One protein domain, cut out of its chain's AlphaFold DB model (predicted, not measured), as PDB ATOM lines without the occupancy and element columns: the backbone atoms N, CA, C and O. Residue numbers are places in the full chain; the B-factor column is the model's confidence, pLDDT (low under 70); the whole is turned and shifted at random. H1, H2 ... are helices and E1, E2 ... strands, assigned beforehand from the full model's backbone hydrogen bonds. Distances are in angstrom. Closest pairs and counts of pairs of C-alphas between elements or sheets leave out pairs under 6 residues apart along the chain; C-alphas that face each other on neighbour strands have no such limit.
ATOM      1  N   THR A 304      43.490   8.360 -15.187       97.00
ATOM      2  CA  THR A 304      42.866   8.489 -13.856       97.00
ATOM      3  C   THR A 304      42.954   7.177 -13.062       97.00
ATOM      4  O   THR A 304      43.180   6.106 -13.633       97.00
ATOM      5  N   GLU A 305      42.784   7.232 -11.735       95.56
ATOM      6  CA  GLU A 305      42.791   6.009 -10.916       95.56
ATOM      7  C   GLU A 305      41.655   5.067 -11.345       95.56
ATOM      8  O   GLU A 305      41.860   3.863 -11.485       95.56
ATOM      9  N   GLU A 306      40.486   5.622 -11.662       96.38
ATOM     10  CA  GLU A 306      39.309   4.895 -12.138       96.38
ATOM     11  C   GLU A 306      39.560   4.218 -13.489       96.38
ATOM     12  O   GLU A 306      39.108   3.093 -13.686       96.38
ATOM     13  N   GLN A 307      40.304   4.859 -14.401       97.12
ATOM     14  CA  GLN A 307      40.676   4.277 -15.696       97.12
ATOM     15  C   GLN A 307      41.598   3.065 -15.522       97.12
ATOM     16  O   GLN A 307      41.303   1.993 -16.054       97.12
ATOM     17  N   VAL A 308      42.657   3.194 -14.714       96.69
ATOM     18  CA  VAL A 308      43.548   2.068 -14.370       96.69
ATOM     19  C   VAL A 308      42.751   0.943 -13.693       96.69
ATOM     20  O   VAL A 308      42.915  -0.233 -14.012       96.69
ATOM     21  N   CYS A 309      41.817   1.291 -12.808       96.38
ATOM     22  CA  CYS A 309      40.978   0.323 -12.099       96.38
ATOM     23  C   CYS A 309      39.801  -0.224 -12.918       96.38
ATOM     24  O   CYS A 309      39.073  -1.092 -12.428       96.38
ATOM     25  N   ALA A 310      39.585   0.269 -14.138       96.94
ATOM     26  CA  ALA A 310      38.629  -0.281 -15.091       96.94
ATOM     27  C   ALA A 310      39.282  -1.316 -16.019       96.94
ATOM     28  O   ALA A 310      38.606  -2.268 -16.406       96.94
ATOM     29  N   SER A 311      40.576  -1.175 -16.337       96.38
ATOM     30  CA  SER A 311      41.317  -2.165 -17.134       96.38
ATOM     31  C   SER A 311      41.870  -3.332 -16.306       96.38
ATOM     32  O   SER A 311      42.041  -4.426 -16.841       96.38
ATOM     33  N   MET A 312      42.114  -3.144 -15.001       97.25
ATOM     34  CA  MET A 312      42.611  -4.219 -14.135       97.25
ATOM     35  C   MET A 312      41.561  -5.304 -13.820       97.25
ATOM     36  O   MET A 312      40.415  -4.984 -13.480       97.25
ATOM     37  N   PRO A 313      41.955  -6.595 -13.800       97.56
ATOM     38  CA  PRO A 313      41.093  -7.681 -13.341       97.56
ATOM     39  C   PRO A 313      40.806  -7.566 -11.836       97.56
ATOM     40  O   PRO A 313      41.714  -7.371 -11.024       97.56
ATOM     41  N   LYS A 314      39.536  -7.742 -11.458       97.44
ATOM     42  CA  LYS A 314      39.048  -7.686 -10.068       97.44
ATOM     43  C   LYS A 314      38.763  -9.091  -9.545       97.44
ATOM     44  O   LYS A 314      38.235  -9.922 -10.285       97.44
ATOM     45  N   ARG A 315      39.096  -9.366  -8.281       96.50
ATOM     46  CA  ARG A 315      38.753 -10.619  -7.587       96.50
ATOM     47  C   ARG A 315      38.360 -10.360  -6.138       96.50
ATOM     48  O   ARG A 315      39.047  -9.633  -5.431       96.50
ATOM     49  N   THR A 316      37.320 -11.037  -5.676       96.25
ATOM     50  CA  THR A 316      36.951 -11.065  -4.260       96.25
ATOM     51  C   THR A 316      37.685 -12.222  -3.568       96.25
ATOM     52  O   THR A 316      37.683 -13.350  -4.063       96.25
ATOM     53  N   ILE A 317      38.356 -11.950  -2.445       95.06
ATOM     54  CA  ILE A 317      39.088 -12.934  -1.636       95.06
ATOM     55  C   ILE A 317      38.297 -13.247  -0.366       95.06
ATOM     56  O   ILE A 317      38.039 -12.370   0.458       95.06
ATOM     57  N   HIS A 318      37.963 -14.526  -0.186       94.94
ATOM     58  CA  HIS A 318      37.275 -15.031   0.996       94.94
ATOM     59  C   HIS A 318      38.291 -15.397   2.098       94.94
ATOM     60  O   HIS A 318      39.179 -16.218   1.854       94.94
ATOM     61  N   PRO A 319      38.197 -14.823   3.318       92.81
ATOM     62  CA  PRO A 319      39.182 -15.065   4.378       92.81
ATOM     63  C   PRO A 319      39.249 -16.508   4.892       92.81
ATOM     64  O   PRO A 319      40.272 -16.899   5.448       92.81
ATOM     65  N   GLU A 320      38.155 -17.262   4.756       92.38
ATOM     66  CA  GLU A 320      37.996 -18.623   5.292       92.38
ATOM     67  C   GLU A 320      38.166 -19.707   4.213       92.38
ATOM     68  O   GLU A 320      38.586 -20.822   4.517       92.38
ATOM     69  N   GLU A 321      37.915 -19.370   2.944       91.31
ATOM     70  CA  GLU A 321      37.981 -20.294   1.810       91.31
ATOM     71  C   GLU A 321      39.271 -20.064   1.014       91.31
ATOM     72  O   GLU A 321      39.402 -19.105   0.252       91.31
ATOM     73  N   ALA A 322      40.257 -20.942   1.211       87.81
ATOM     74  CA  ALA A 322      41.460 -20.973   0.384       87.81
ATOM     75  C   ALA A 322      41.146 -21.588  -0.997       87.81
ATOM     76  O   ALA A 322      40.469 -22.619  -1.042       87.81
ATOM     77  N   PRO A 323      41.651 -21.022  -2.113       86.75
ATOM     78  CA  PRO A 323      41.464 -21.596  -3.440       86.75
ATOM     79  C   PRO A 323      42.022 -23.021  -3.514       86.75
ATOM     80  O   PRO A 323      43.228 -23.228  -3.395       86.75
ATOM     81  N   GLN A 324      41.141 -23.995  -3.738       84.00
ATOM     82  CA  GLN A 324      41.523 -25.369  -4.050       84.00
ATOM     83  C   GLN A 324      41.617 -25.512  -5.568       84.00
ATOM     84  O   GLN A 324      40.652 -25.225  -6.279       84.00
ATOM     85  N   HIS A 325      42.766 -25.960  -6.072       84.62
ATOM     86  CA  HIS A 325      42.930 -26.263  -7.487       84.62
ATOM     87  C   HIS A 325      42.718 -27.776  -7.693       84.62
ATOM     88  O   HIS A 325      43.543 -28.574  -7.242       84.62
ATOM     89  N   PRO A 326      41.617 -28.212  -8.339       86.06
ATOM     90  CA  PRO A 326      41.141 -29.600  -8.268       86.06
ATOM     91  C   PRO A 326      42.005 -30.616  -9.031       86.06
ATOM     92  O   PRO A 326      41.753 -31.814  -8.939       86.06
ATOM     93  N   THR A 327      43.007 -30.157  -9.788       90.19
ATOM     94  CA  THR A 327      43.996 -31.007 -10.474       90.19
ATOM     95  C   THR A 327      45.433 -30.770 -10.000       90.19
ATOM     96  O   THR A 327      46.350 -31.351 -10.573       90.19
ATOM     97  N   ALA A 328      45.641 -29.896  -9.010       88.88
ATOM     98  CA  ALA A 328      46.938 -29.710  -8.361       88.88
ATOM     99  C   ALA A 328      47.192 -30.824  -7.335       88.88
ATOM    100  O   ALA A 328      46.245 -31.389  -6.780       88.88
ATOM    101  N   ASP A 329      48.459 -31.112  -7.044       94.44
ATOM    102  CA  ASP A 329      48.806 -32.041  -5.966       94.44
ATOM    103  C   ASP A 329      48.616 -31.411  -4.566       94.44
ATOM    104  O   ASP A 329      48.233 -30.245  -4.411       94.44
ATOM    105  N   GLU A 330      48.822 -32.205  -3.513       94.38
ATOM    106  CA  GLU A 330      48.646 -31.759  -2.127       94.38
ATOM    107  C   GLU A 330      49.682 -30.695  -1.713       94.38
ATOM    108  O   GLU A 330      49.363 -29.796  -0.932       94.38
ATOM    109  N   ALA A 331      50.898 -30.735  -2.269       94.19
ATOM    110  CA  ALA A 331      51.959 -29.777  -1.972       94.19
ATOM    111  C   ALA A 331      51.734 -28.434  -2.689       94.19
ATOM    112  O   ALA A 331      51.921 -27.378  -2.079       94.19
ATOM    113  N   GLU A 332      51.269 -28.451  -3.938       93.50
ATOM    114  CA  GLU A 332      50.853 -27.250  -4.671       93.50
ATOM    115  C   GLU A 332      49.631 -26.592  -4.004       93.50
ATOM    116  O   GLU A 332      49.658 -25.391  -3.723       93.50
ATOM    117  N   ASN A 333      48.603 -27.366  -3.636       90.94
ATOM    118  CA  ASN A 333      47.454 -26.840  -2.884       90.94
ATOM    119  C   ASN A 333      47.859 -26.287  -1.502       90.94
ATOM    120  O   ASN A 333      47.333 -25.253  -1.072       90.94
ATOM    121  N   ALA A 334      48.822 -26.910  -0.811       93.50
ATOM    122  CA  ALA A 334      49.378 -26.379   0.434       93.50
ATOM    123  C   ALA A 334      50.165 -25.071   0.216       93.50
ATOM    124  O   ALA A 334      50.024 -24.129   1.005       93.50
ATOM    125  N   ALA A 335      50.937 -24.967  -0.871       92.75
ATOM    126  CA  ALA A 335      51.655 -23.751  -1.243       92.75
ATOM    127  C   ALA A 335      50.679 -22.600  -1.545       92.75
ATOM    128  O   ALA A 335      50.803 -21.533  -0.933       92.75
ATOM    129  N   ILE A 336      49.655 -22.837  -2.378       91.62
ATOM    130  CA  ILE A 336      48.563 -21.888  -2.671       91.62
ATOM    131  C   ILE A 336      47.880 -21.444  -1.372       91.62
ATOM    132  O   ILE A 336      47.741 -20.246  -1.119       91.62
ATOM    133  N   SER A 337      47.541 -22.392  -0.495       92.94
ATOM    134  CA  SER A 337      46.924 -22.114   0.810       92.94
ATOM    135  C   SER A 337      47.815 -21.282   1.742       92.94
ATOM    136  O   SER A 337      47.302 -20.503   2.549       92.94
ATOM    137  N   SER A 338      49.143 -21.418   1.655       94.19
ATOM    138  CA  SER A 338      50.084 -20.594   2.428       94.19
ATOM    139  C   SER A 338      50.144 -19.149   1.912       94.19
ATOM    140  O   SER A 338      50.099 -18.208   2.709       94.19
ATOM    141  N   VAL A 339      50.148 -18.965   0.586       92.62
ATOM    142  CA  VAL A 339      50.161 -17.648  -0.073       92.62
ATOM    143  C   VAL A 339      48.839 -16.914   0.155       92.62
ATOM    144  O   VAL A 339      48.857 -15.756   0.572       92.62
ATOM    145  N   HIS A 340      47.703 -17.600  -0.007       94.25
ATOM    146  CA  HIS A 340      46.370 -17.073   0.315       94.25
ATOM    147  C   HIS A 340      46.294 -16.580   1.759       94.25
ATOM    148  O   HIS A 340      45.895 -15.447   2.003       94.25
ATOM    149  N   ARG A 341      46.755 -17.389   2.723       94.88
ATOM    150  CA  ARG A 341      46.743 -17.027   4.149       94.88
ATOM    151  C   ARG A 341      47.597 -15.797   4.455       94.88
ATOM    152  O   ARG A 341      47.189 -14.983   5.278       94.88
ATOM    153  N   ARG A 342      48.747 -15.638   3.786       95.44
ATOM    154  CA  ARG A 342      49.570 -14.424   3.909       95.44
ATOM    155  C   ARG A 342      48.846 -13.204   3.338       95.44
ATOM    156  O   ARG A 342      48.761 -12.193   4.024       95.44
ATOM    157  N   ILE A 343      48.301 -13.307   2.125       94.94
ATOM    158  CA  ILE A 343      47.555 -12.215   1.480       94.94
ATOM    159  C   ILE A 343      46.356 -11.808   2.351       94.94
ATOM    160  O   ILE A 343      46.216 -10.638   2.684       94.94
ATOM    161  N   VAL A 344      45.556 -12.767   2.824       95.00
ATOM    162  CA  VAL A 344      44.418 -12.539   3.734       95.00
ATOM    163  C   VAL A 344      44.823 -11.872   5.056       95.00
ATOM    164  O   VAL A 344      43.986 -11.196   5.650       95.00
ATOM    165  N   GLN A 345      46.060 -12.040   5.535       94.19
ATOM    166  CA  GLN A 345      46.551 -11.294   6.698       94.19
ATOM    167  C   GLN A 345      46.936  -9.859   6.323       94.19
ATOM    168  O   GLN A 345      46.478  -8.926   6.970       94.19
ATOM    169  N   GLU A 346      47.715  -9.664   5.260       94.25
ATOM    170  CA  GLU A 346      48.172  -8.328   4.842       94.25
ATOM    171  C   GLU A 346      46.989  -7.427   4.401       94.25
ATOM    172  O   GLU A 346      47.063  -6.214   4.561       94.25
ATOM    173  N   LEU A 347      45.876  -8.016   3.932       93.38
ATOM    174  CA  LEU A 347      44.595  -7.342   3.633       93.38
ATOM    175  C   LEU A 347      43.754  -6.972   4.879       93.38
ATOM    176  O   LEU A 347      42.752  -6.270   4.746       93.38
ATOM    177  N   LYS A 348      44.095  -7.488   6.069       93.00
ATOM    178  CA  LYS A 348      43.432  -7.171   7.355       93.00
ATOM    179  C   LYS A 348      44.201  -6.145   8.186       93.00
ATOM    180  O   LYS A 348      43.644  -5.602   9.138       93.00
ATOM    181  N   ASP A 349      45.467  -5.934   7.858       94.62
ATOM    182  CA  ASP A 349      46.323  -4.926   8.466       94.62
ATOM    183  C   ASP A 349      46.073  -3.536   7.837       94.62
ATOM    184  O   ASP A 349      45.452  -3.409   6.782       94.62
ATOM    185  N   ASP A 350      46.631  -2.481   8.435       96.88
ATOM    186  CA  ASP A 350      46.694  -1.160   7.803       96.88
ATOM    187  C   ASP A 350      47.583  -1.167   6.546       96.88
ATOM    188  O   ASP A 350      48.602  -1.872   6.468       96.88
ATOM    189  N   CYS A 351      47.240  -0.329   5.563       97.38
ATOM    190  CA  CYS A 351      48.007  -0.180   4.331       97.38
ATOM    191  C   CYS A 351      49.423   0.332   4.630       97.38
ATOM    192  O   CYS A 351      49.617   1.482   5.027       97.38
ATOM    193  N   LYS A 352      50.439  -0.485   4.333       95.94
ATOM    194  CA  LYS A 352      51.857  -0.214   4.639       95.94
ATOM    195  C   LYS A 352      52.468   1.020   3.932       95.94
ATOM    196  O   LYS A 352      53.646   1.290   4.140       95.94
ATOM    197  N   ILE A 353      51.718   1.724   3.074       96.69
ATOM    198  CA  ILE A 353      52.159   2.943   2.364       96.69
ATOM    199  C   ILE A 353      51.635   4.217   3.044       96.69
ATOM    200  O   ILE A 353      52.407   5.152   3.231       96.69
ATOM    201  N   CYS A 354      50.346   4.275   3.409       97.69
ATOM    202  CA  CYS A 354      49.748   5.448   4.068       97.69
ATOM    203  C   CYS A 354      49.613   5.307   5.593       97.69
ATOM    204  O   CYS A 354      49.469   6.314   6.276       97.69
ATOM    205  N   GLY A 355      49.674   4.085   6.132       97.00
ATOM    206  CA  GLY A 355      49.429   3.800   7.550       97.00
ATOM    207  C   GLY A 355      47.946   3.780   7.943       97.00
ATOM    208  O   GLY A 355      47.644   3.774   9.130       97.00
ATOM    209  N   GLU A 356      47.029   3.785   6.972       97.06
ATOM    210  CA  GLU A 356      45.581   3.820   7.206       97.06
ATOM    211  C   GLU A 356      44.933   2.443   7.000       97.06
ATOM    212  O   GLU A 356      45.266   1.717   6.055       97.06
ATOM    213  N   ALA A 357      43.944   2.120   7.836       93.94
ATOM    214  CA  ALA A 357      43.044   0.994   7.627       93.94
ATOM    215  C   ALA A 357      42.255   1.182   6.322       93.94
ATOM    216  O   ALA A 357      41.599   2.209   6.129       93.94
ATOM    217  N   VAL A 358      42.283   0.190   5.430       93.75
ATOM    218  CA  VAL A 358      41.510   0.233   4.180       93.75
ATOM    219  C   VAL A 358      40.052  -0.153   4.480       93.75
ATOM    220  O   VAL A 358      39.818  -1.254   4.980       93.75
ATOM    221  N   PRO A 359      39.059   0.715   4.197       91.94
ATOM    222  CA  PRO A 359      37.645   0.387   4.365       91.94
ATOM    223  C   PRO A 359      37.214  -0.819   3.523       91.94
ATOM    224  O   PRO A 359      37.743  -1.041   2.436       91.94
ATOM    225  N   ALA A 360      36.224  -1.572   4.003       88.62
ATOM    226  CA  ALA A 360      35.745  -2.799   3.356       88.62
ATOM    227  C   ALA A 360      35.153  -2.582   1.949       88.62
ATOM    228  O   ALA A 360      35.151  -3.500   1.138       88.62
ATOM    229  N   ASP A 361      34.669  -1.371   1.665       87.75
ATOM    230  CA  ASP A 361      34.170  -0.914   0.364       87.75
ATOM    231  C   ASP A 361      35.284  -0.505  -0.621       87.75
ATOM    232  O   ASP A 361      34.998  -0.198  -1.781       87.75
ATOM    233  N   LYS A 362      36.555  -0.491  -0.189       93.31
ATOM    234  CA  LYS A 362      37.698  -0.122  -1.033       93.31
ATOM    235  C   LYS A 362      38.531  -1.328  -1.451       93.31
ATOM    236  O   LYS A 362      38.852  -2.217  -0.667       93.31
ATOM    237  N   MET A 363      38.954  -1.290  -2.709       96.62
ATOM    238  CA  MET A 363      39.841  -2.283  -3.299       96.62
ATOM    239  C   MET A 363      41.281  -2.133  -2.788       96.62
ATOM    240  O   MET A 363      41.795  -1.033  -2.551       96.62
ATOM    241  N   TRP A 364      41.959  -3.267  -2.714       97.75
ATOM    242  CA  TRP A 364      43.402  -3.385  -2.569       97.75
ATOM    243  C   TRP A 364      44.045  -3.676  -3.927       97.75
ATOM    244  O   TRP A 364      43.443  -4.311  -4.788       97.75
ATOM    245  N   TYR A 365      45.294  -3.262  -4.116       98.12
ATOM    246  CA  TYR A 365      46.107  -3.629  -5.274       98.12
ATOM    247  C   TYR A 365      47.038  -4.778  -4.880       98.12
ATOM    248  O   TYR A 365      47.942  -4.574  -4.068       98.12
ATOM    249  N   LEU A 366      46.855  -5.968  -5.460       97.94
ATOM    250  CA  LEU A 366      47.780  -7.096  -5.325       97.94
ATOM    251  C   LEU A 366      48.727  -7.134  -6.528       97.94
ATOM    252  O   LEU A 366      48.329  -7.402  -7.661       97.94
ATOM    253  N   THR A 367      50.007  -6.905  -6.259       97.44
ATOM    254  CA  THR A 367      51.073  -7.079  -7.254       97.44
ATOM    255  C   THR A 367      51.363  -8.565  -7.496       97.44
ATOM    256  O   THR A 367      51.376  -9.356  -6.548       97.44
ATOM    257  N   LYS A 368      51.745  -8.931  -8.729       95.94
ATOM    258  CA  LYS A 368      52.257 -10.272  -9.104       95.94
ATOM    259  C   LYS A 368      53.303 -10.837  -8.139       95.94
ATOM    260  O   LYS A 368      53.437 -12.043  -7.964       95.94
ATOM    261  N   CYS A 369      54.070  -9.950  -7.507       95.88
ATOM    262  CA  CYS A 369      55.157 -10.300  -6.607       95.88
ATOM    263  C   CYS A 369      54.734 -10.618  -5.155       95.88
ATOM    264  O   CYS A 369      55.625 -10.820  -4.319       95.88
ATOM    265  N   GLY A 370      53.424 -10.638  -4.868       95.06
ATOM    266  CA  GLY A 370      52.821 -11.081  -3.606       95.06
ATOM    267  C   GLY A 370      52.552  -9.993  -2.559       95.06
ATOM    268  O   GLY A 370      52.128 -10.331  -1.459       95.06
ATOM    269  N   HIS A 371      52.798  -8.714  -2.864       96.94
ATOM    270  CA  HIS A 371      52.570  -7.604  -1.926       96.94
ATOM    271  C   HIS A 371      51.280  -6.840  -2.248       96.94
ATOM    272  O   HIS A 371      50.966  -6.639  -3.429       96.94
ATOM    273  N   VAL A 372      50.583  -6.395  -1.195       97.31
ATOM    274  CA  VAL A 372      49.311  -5.656  -1.249       97.31
ATOM    275  C   VAL A 372      49.411  -4.269  -0.612       97.31
ATOM    276  O   VAL A 372      50.139  -4.071   0.359       97.31
ATOM    277  N   GLY A 373      48.627  -3.319  -1.120       97.31
ATOM    278  CA  GLY A 373      48.369  -2.022  -0.483       97.31
ATOM    279  C   GLY A 373      47.057  -1.412  -0.973       97.31
ATOM    280  O   GLY A 373      46.407  -1.982  -1.849       97.31
ATOM    281  N   CYS A 374      46.661  -0.257  -0.432       97.75
ATOM    282  CA  CYS A 374      45.458   0.437  -0.898       97.75
ATOM    283  C   CYS A 374      45.571   0.786  -2.394       97.75
ATOM    284  O   CYS A 374      46.655   1.154  -2.855       97.75
ATOM    285  N   GLN A 375      44.466   0.679  -3.142       97.25
ATOM    286  CA  GLN A 375      44.412   0.899  -4.595       97.25
ATOM    287  C   GLN A 375      45.166   2.171  -5.037       97.25
ATOM    288  O   GLN A 375      46.214   2.074  -5.680       97.25
ATOM    289  N   GLY A 376      44.705   3.349  -4.611       97.44
ATOM    290  CA  GLY A 376      45.334   4.629  -4.947       97.44
ATOM    291  C   GLY A 376      46.747   4.813  -4.401       97.44
ATOM    292  O   GLY A 376      47.566   5.473  -5.032       97.44
ATOM    293  N   CYS A 377      47.091   4.167  -3.282       98.25
ATOM    294  CA  CYS A 377      48.448   4.176  -2.733       98.25
ATOM    295  C   CYS A 377      49.444   3.546  -3.719       98.25
ATOM    296  O   CYS A 377      50.515   4.098  -3.976       98.25
ATOM    297  N   VAL A 378      49.078   2.389  -4.279       97.94
ATOM    298  CA  VAL A 378      49.931   1.634  -5.205       97.94
ATOM    299  C   VAL A 378      49.868   2.220  -6.616       97.94
ATOM    300  O   VAL A 378      50.905   2.325  -7.262       97.94
ATOM    301  N   ILE A 379      48.708   2.696  -7.080       97.75
ATOM    302  CA  ILE A 379      48.590   3.343  -8.399       97.75
ATOM    303  C   ILE A 379      49.333   4.684  -8.434       97.75
ATOM    304  O   ILE A 379      50.067   4.934  -9.387       97.75
ATOM    305  N   LYS A 380      49.250   5.509  -7.381       97.31
ATOM    306  CA  LYS A 380      50.047   6.744  -7.270       97.31
ATOM    307  C   LYS A 380      51.552   6.467  -7.254       97.31
ATOM    308  O   LYS A 380      52.314   7.240  -7.823       97.31
ATOM    309  N   TRP A 381      51.987   5.367  -6.639       97.25
ATOM    310  CA  TRP A 381      53.382   4.930  -6.716       97.25
ATOM    311  C   TRP A 381      53.770   4.486  -8.138       97.25
ATOM    312  O   TRP A 381      54.835   4.859  -8.634       97.25
ATOM    313  N   LEU A 382      52.889   3.735  -8.809       97.06
ATOM    314  CA  LEU A 382      53.094   3.204 -10.162       97.06
ATOM    315  C   LEU A 382      52.967   4.254 -11.285       97.06
ATOM    316  O   LEU A 382      53.402   4.005 -12.408       97.06
ATOM    317  N   LYS A 383      52.446   5.446 -10.972       95.88
ATOM    318  CA  LYS A 383      52.566   6.664 -11.794       95.88
ATOM    319  C   LYS A 383      53.942   7.335 -11.745       95.88
ATOM    320  O   LYS A 383      54.202   8.220 -12.543       95.88
ATOM    321  N   ALA A 384      54.825   6.922 -10.836       94.00
ATOM    322  CA  ALA A 384      56.168   7.494 -10.689       94.00
ATOM    323  C   ALA A 384      57.301   6.448 -10.737       94.00
ATOM    324  O   ALA A 384      58.467   6.802 -10.600       94.00
ATOM    325  N   ASN A 385      56.967   5.156 -10.843       94.88
ATOM    326  CA  ASN A 385      57.902   4.025 -10.844       94.88
ATOM    327  C   ASN A 385      57.255   2.832 -11.569       94.88
ATOM    328  O   ASN A 385      56.044   2.645 -11.459       94.88
ATOM    329  N   ARG A 386      58.038   1.920 -12.156       95.44
ATOM    330  CA  ARG A 386      57.531   0.604 -12.616       95.44
ATOM    331  C   ARG A 386      57.744  -0.526 -11.600       95.44
ATOM    332  O   ARG A 386      57.446  -1.688 -11.858       95.44
ATOM    333  N   THR A 387      58.282  -0.210 -10.422       96.06
ATOM    334  CA  THR A 387      58.710  -1.206  -9.427       96.06
ATOM    335  C   THR A 387      57.799  -1.267  -8.205       96.06
ATOM    336  O   THR A 387      57.228  -0.271  -7.772       96.06
ATOM    337  N   CYS A 388      57.681  -2.450  -7.607       97.12
ATOM    338  CA  CYS A 388      56.934  -2.692  -6.378       97.12
ATOM    339  C   CYS A 388      57.558  -1.918  -5.195       97.12
ATOM    340  O   CYS A 388      58.747  -2.120  -4.929       97.12
ATOM    341  N   PRO A 389      56.807  -1.098  -4.430       96.56
ATOM    342  CA  PRO A 389      57.398  -0.251  -3.387       96.56
ATOM    343  C   PRO A 389      58.123  -1.050  -2.290       96.56
ATOM    344  O   PRO A 389      59.167  -0.607  -1.805       96.56
ATOM    345  N   TRP A 390      57.624  -2.248  -1.960       96.25
ATOM    346  CA  TRP A 390      58.166  -3.118  -0.907       96.25
ATOM    347  C   TRP A 390      59.432  -3.886  -1.293       96.25
ATOM    348  O   TRP A 390      60.335  -4.016  -0.472       96.25
ATOM    349  N   CYS A 391      59.507  -4.431  -2.512       96.12
ATOM    350  CA  CYS A 391      60.582  -5.359  -2.900       96.12
ATOM    351  C   CYS A 391      61.308  -5.000  -4.202       96.12
ATOM    352  O   CYS A 391      62.152  -5.772  -4.653       96.12
ATOM    353  N   ARG A 392      60.963  -3.862  -4.820       93.75
ATOM    354  CA  ARG A 392      61.579  -3.267  -6.022       93.75
ATOM    355  C   ARG A 392      61.656  -4.147  -7.277       93.75
ATOM    356  O   ARG A 392      62.177  -3.705  -8.294       93.75
ATOM    357  N   ARG A 393      61.055  -5.340  -7.256       94.69
ATOM    358  CA  ARG A 393      60.756  -6.130  -8.459       94.69
ATOM    359  C   ARG A 393      59.802  -5.351  -9.366       94.69
ATOM    360  O   ARG A 393      58.928  -4.643  -8.864       94.69
ATOM    361  N   GLU A 394      59.978  -5.490 -10.673       94.12
ATOM    362  CA  GLU A 394      59.103  -4.893 -11.684       94.12
ATOM    363  C   GLU A 394      57.644  -5.345 -11.498       94.12
ATOM    364  O   GLU A 394      57.378  -6.468 -11.052       94.12
ATOM    365  N   VAL A 395      56.705  -4.455 -11.811       95.88
ATOM    366  CA  VAL A 395      55.263  -4.709 -11.798       95.88
ATOM    367  C   VAL A 395      54.750  -4.656 -13.233       95.88
ATOM    368  O   VAL A 395      54.981  -3.687 -13.953       95.88
ATOM    369  N   ASP A 396      54.043  -5.706 -13.636       94.56
ATOM    370  CA  ASP A 396      53.243  -5.769 -14.853       94.56
ATOM    371  C   ASP A 396      51.772  -5.439 -14.551       94.56
ATOM    372  O   ASP A 396      51.277  -5.647 -13.435       94.56
ATOM    373  N   HIS A 397      51.066  -4.901 -15.546       94.69
ATOM    374  CA  HIS A 397      49.644  -4.574 -15.415       94.69
ATOM    375  C   HIS A 397      48.805  -5.858 -15.441       94.69
ATOM    376  O   HIS A 397      47.951  -6.078 -14.588       94.69
ATOM    377  N   GLU A 398      49.142  -6.754 -16.366       94.88
ATOM    378  CA  GLU A 398      48.463  -8.012 -16.680       94.88
ATOM    379  C   GLU A 398      48.628  -9.069 -15.577       94.88
ATOM    380  O   GLU A 398      47.786  -9.952 -15.417       94.88
ATOM    381  N   GLY A 399      49.727  -8.991 -14.820       95.06
ATOM    382  CA  GLY A 399      50.014  -9.864 -13.681       95.06
ATOM    383  C   GLY A 399      49.568  -9.306 -12.328       95.06
ATOM    384  O   GLY A 399      49.658 -10.012 -11.321       95.06
ATOM    385  N   SER A 400      49.089  -8.062 -12.290       97.12
ATOM    386  CA  SER A 400      48.536  -7.429 -11.094       97.12
ATOM    387  C   SER A 400      47.014  -7.540 -11.078       97.12
ATOM    388  O   SER A 400      46.365  -7.489 -12.120       97.12
ATOM    389  N   ILE A 401      46.420  -7.665  -9.891       97.88
ATOM    390  CA  ILE A 401      44.962  -7.754  -9.736       97.88
ATOM    391  C   ILE A 401      44.467  -6.781  -8.666       97.88
ATOM    392  O   ILE A 401      45.170  -6.496  -7.694       97.88
ATOM    393  N   LEU A 402      43.236  -6.302  -8.818       98.00
ATOM    394  CA  LEU A 402      42.520  -5.622  -7.743       98.00
ATOM    395  C   LEU A 402      41.784  -6.652  -6.886       98.00
ATOM    396  O   LEU A 402      41.201  -7.608  -7.406       98.00
ATOM    397  N   VAL A 403      41.826  -6.452  -5.572       97.25
ATOM    398  CA  VAL A 403      41.316  -7.385  -4.571       97.25
ATOM    399  C   VAL A 403      40.302  -6.708  -3.663       97.25
ATOM    400  O   VAL A 403      40.610  -5.726  -2.993       97.25
ATOM    401  N   GLU A 404      39.121  -7.299  -3.583       96.31
ATOM    402  CA  GLU A 404      38.119  -7.006  -2.564       96.31
ATOM    403  C   GLU A 404      38.235  -8.053  -1.450       96.31
ATOM    404  O   GLU A 404      38.319  -9.250  -1.734       96.31
TER     405      GLU A 404
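What this domain is: This is residues 304 to 404 of the 438 residues of the protein "RING-type domain-containing protein" of Zymoseptoria tritici (strain CBS 115943 / IPO323) (UniProt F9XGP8). A small twisted sheet of four short strands, E1, E4, E2 and E3, sits between a long helix, H2, which runs from the sheet toward one end of the long axis, and two short helices, H1 and H3, toward the other end. Long loops make much of the rest: 46 of the 101 printed residues are in named elements, a mixed class of helices and strands. Along the chain the order is H1 E1 H2 E2 E3 H3 E4, and the sheet, in the order E1 E4 E2 E3, is mixed. The whole is compact, with a radius of gyration of the C-alphas of 13.9 A, and elongated, spanning 41 by 26 by 25 A.

Where its parts are: H1, residues 305 to 311, begins at C-alpha 305 at (42.791, 6.009, -10.916) and is 10.4 A long. E1 is residues 314 to 317. H2, residues 330 to 346, is 24.5 A long, from C-alpha 330 at (48.646, -31.759, -2.127). E2 is residues 364 to 366 and E3 residues 372 to 374. H3, residues 375 to 382, is 10.6 A long. E4, residues 401 to 404, is 9.9 A long and ends at C-alpha 404 at (38.119, -7.006, -2.564).

How they stand to each other: E1 and E4 are parallel, with N 315 and O 402 2.9 A apart, within hydrogen-bond range. E4 and E2 are antiparallel, with N 364 and O 403 at 2.8 A. E2 and E3 form an antiparallel hairpin, with N 365 and O 373 at 2.8 A. From edge to edge the strands' lines turn by 110 degrees. E3, H3 and E4 make a split strand-helix-strand unit, two strands running the same way with a helix between them along the chain and E2 between them in the sheet; its crossover is right-handed. H3 is on the sheet at a height of 8.6 A and only just stands up from it, rising 42 degrees. H2 only grazes the sheet with residues 340 to 346; the C-alphas of Glu 346 and Val 372, the closest of H2 and E3, are 6.7 A apart. H1 only grazes it with residues 309 to 311. H1 and H3 only just touch, with 3 pairs of C-alphas within 8 A, the closest being those of Glu 305 and Gly 376 at 6.6 A. H2 is apart from H1 and H3. In H1, H2 and H3 every O i to N i+4 pair is within hydrogen-bond range.

The domain as a whole: The C-alphas farthest apart, those of Thr 304 and Glu 330, are 42.3 A apart. The printed part has no cut. The links E1 to H2, H2 to E2 and H3 to E4 are long, with 12, 17 and 18 residues. The mean pLDDT of the printed part is 94.9, and no printed residue is under 70.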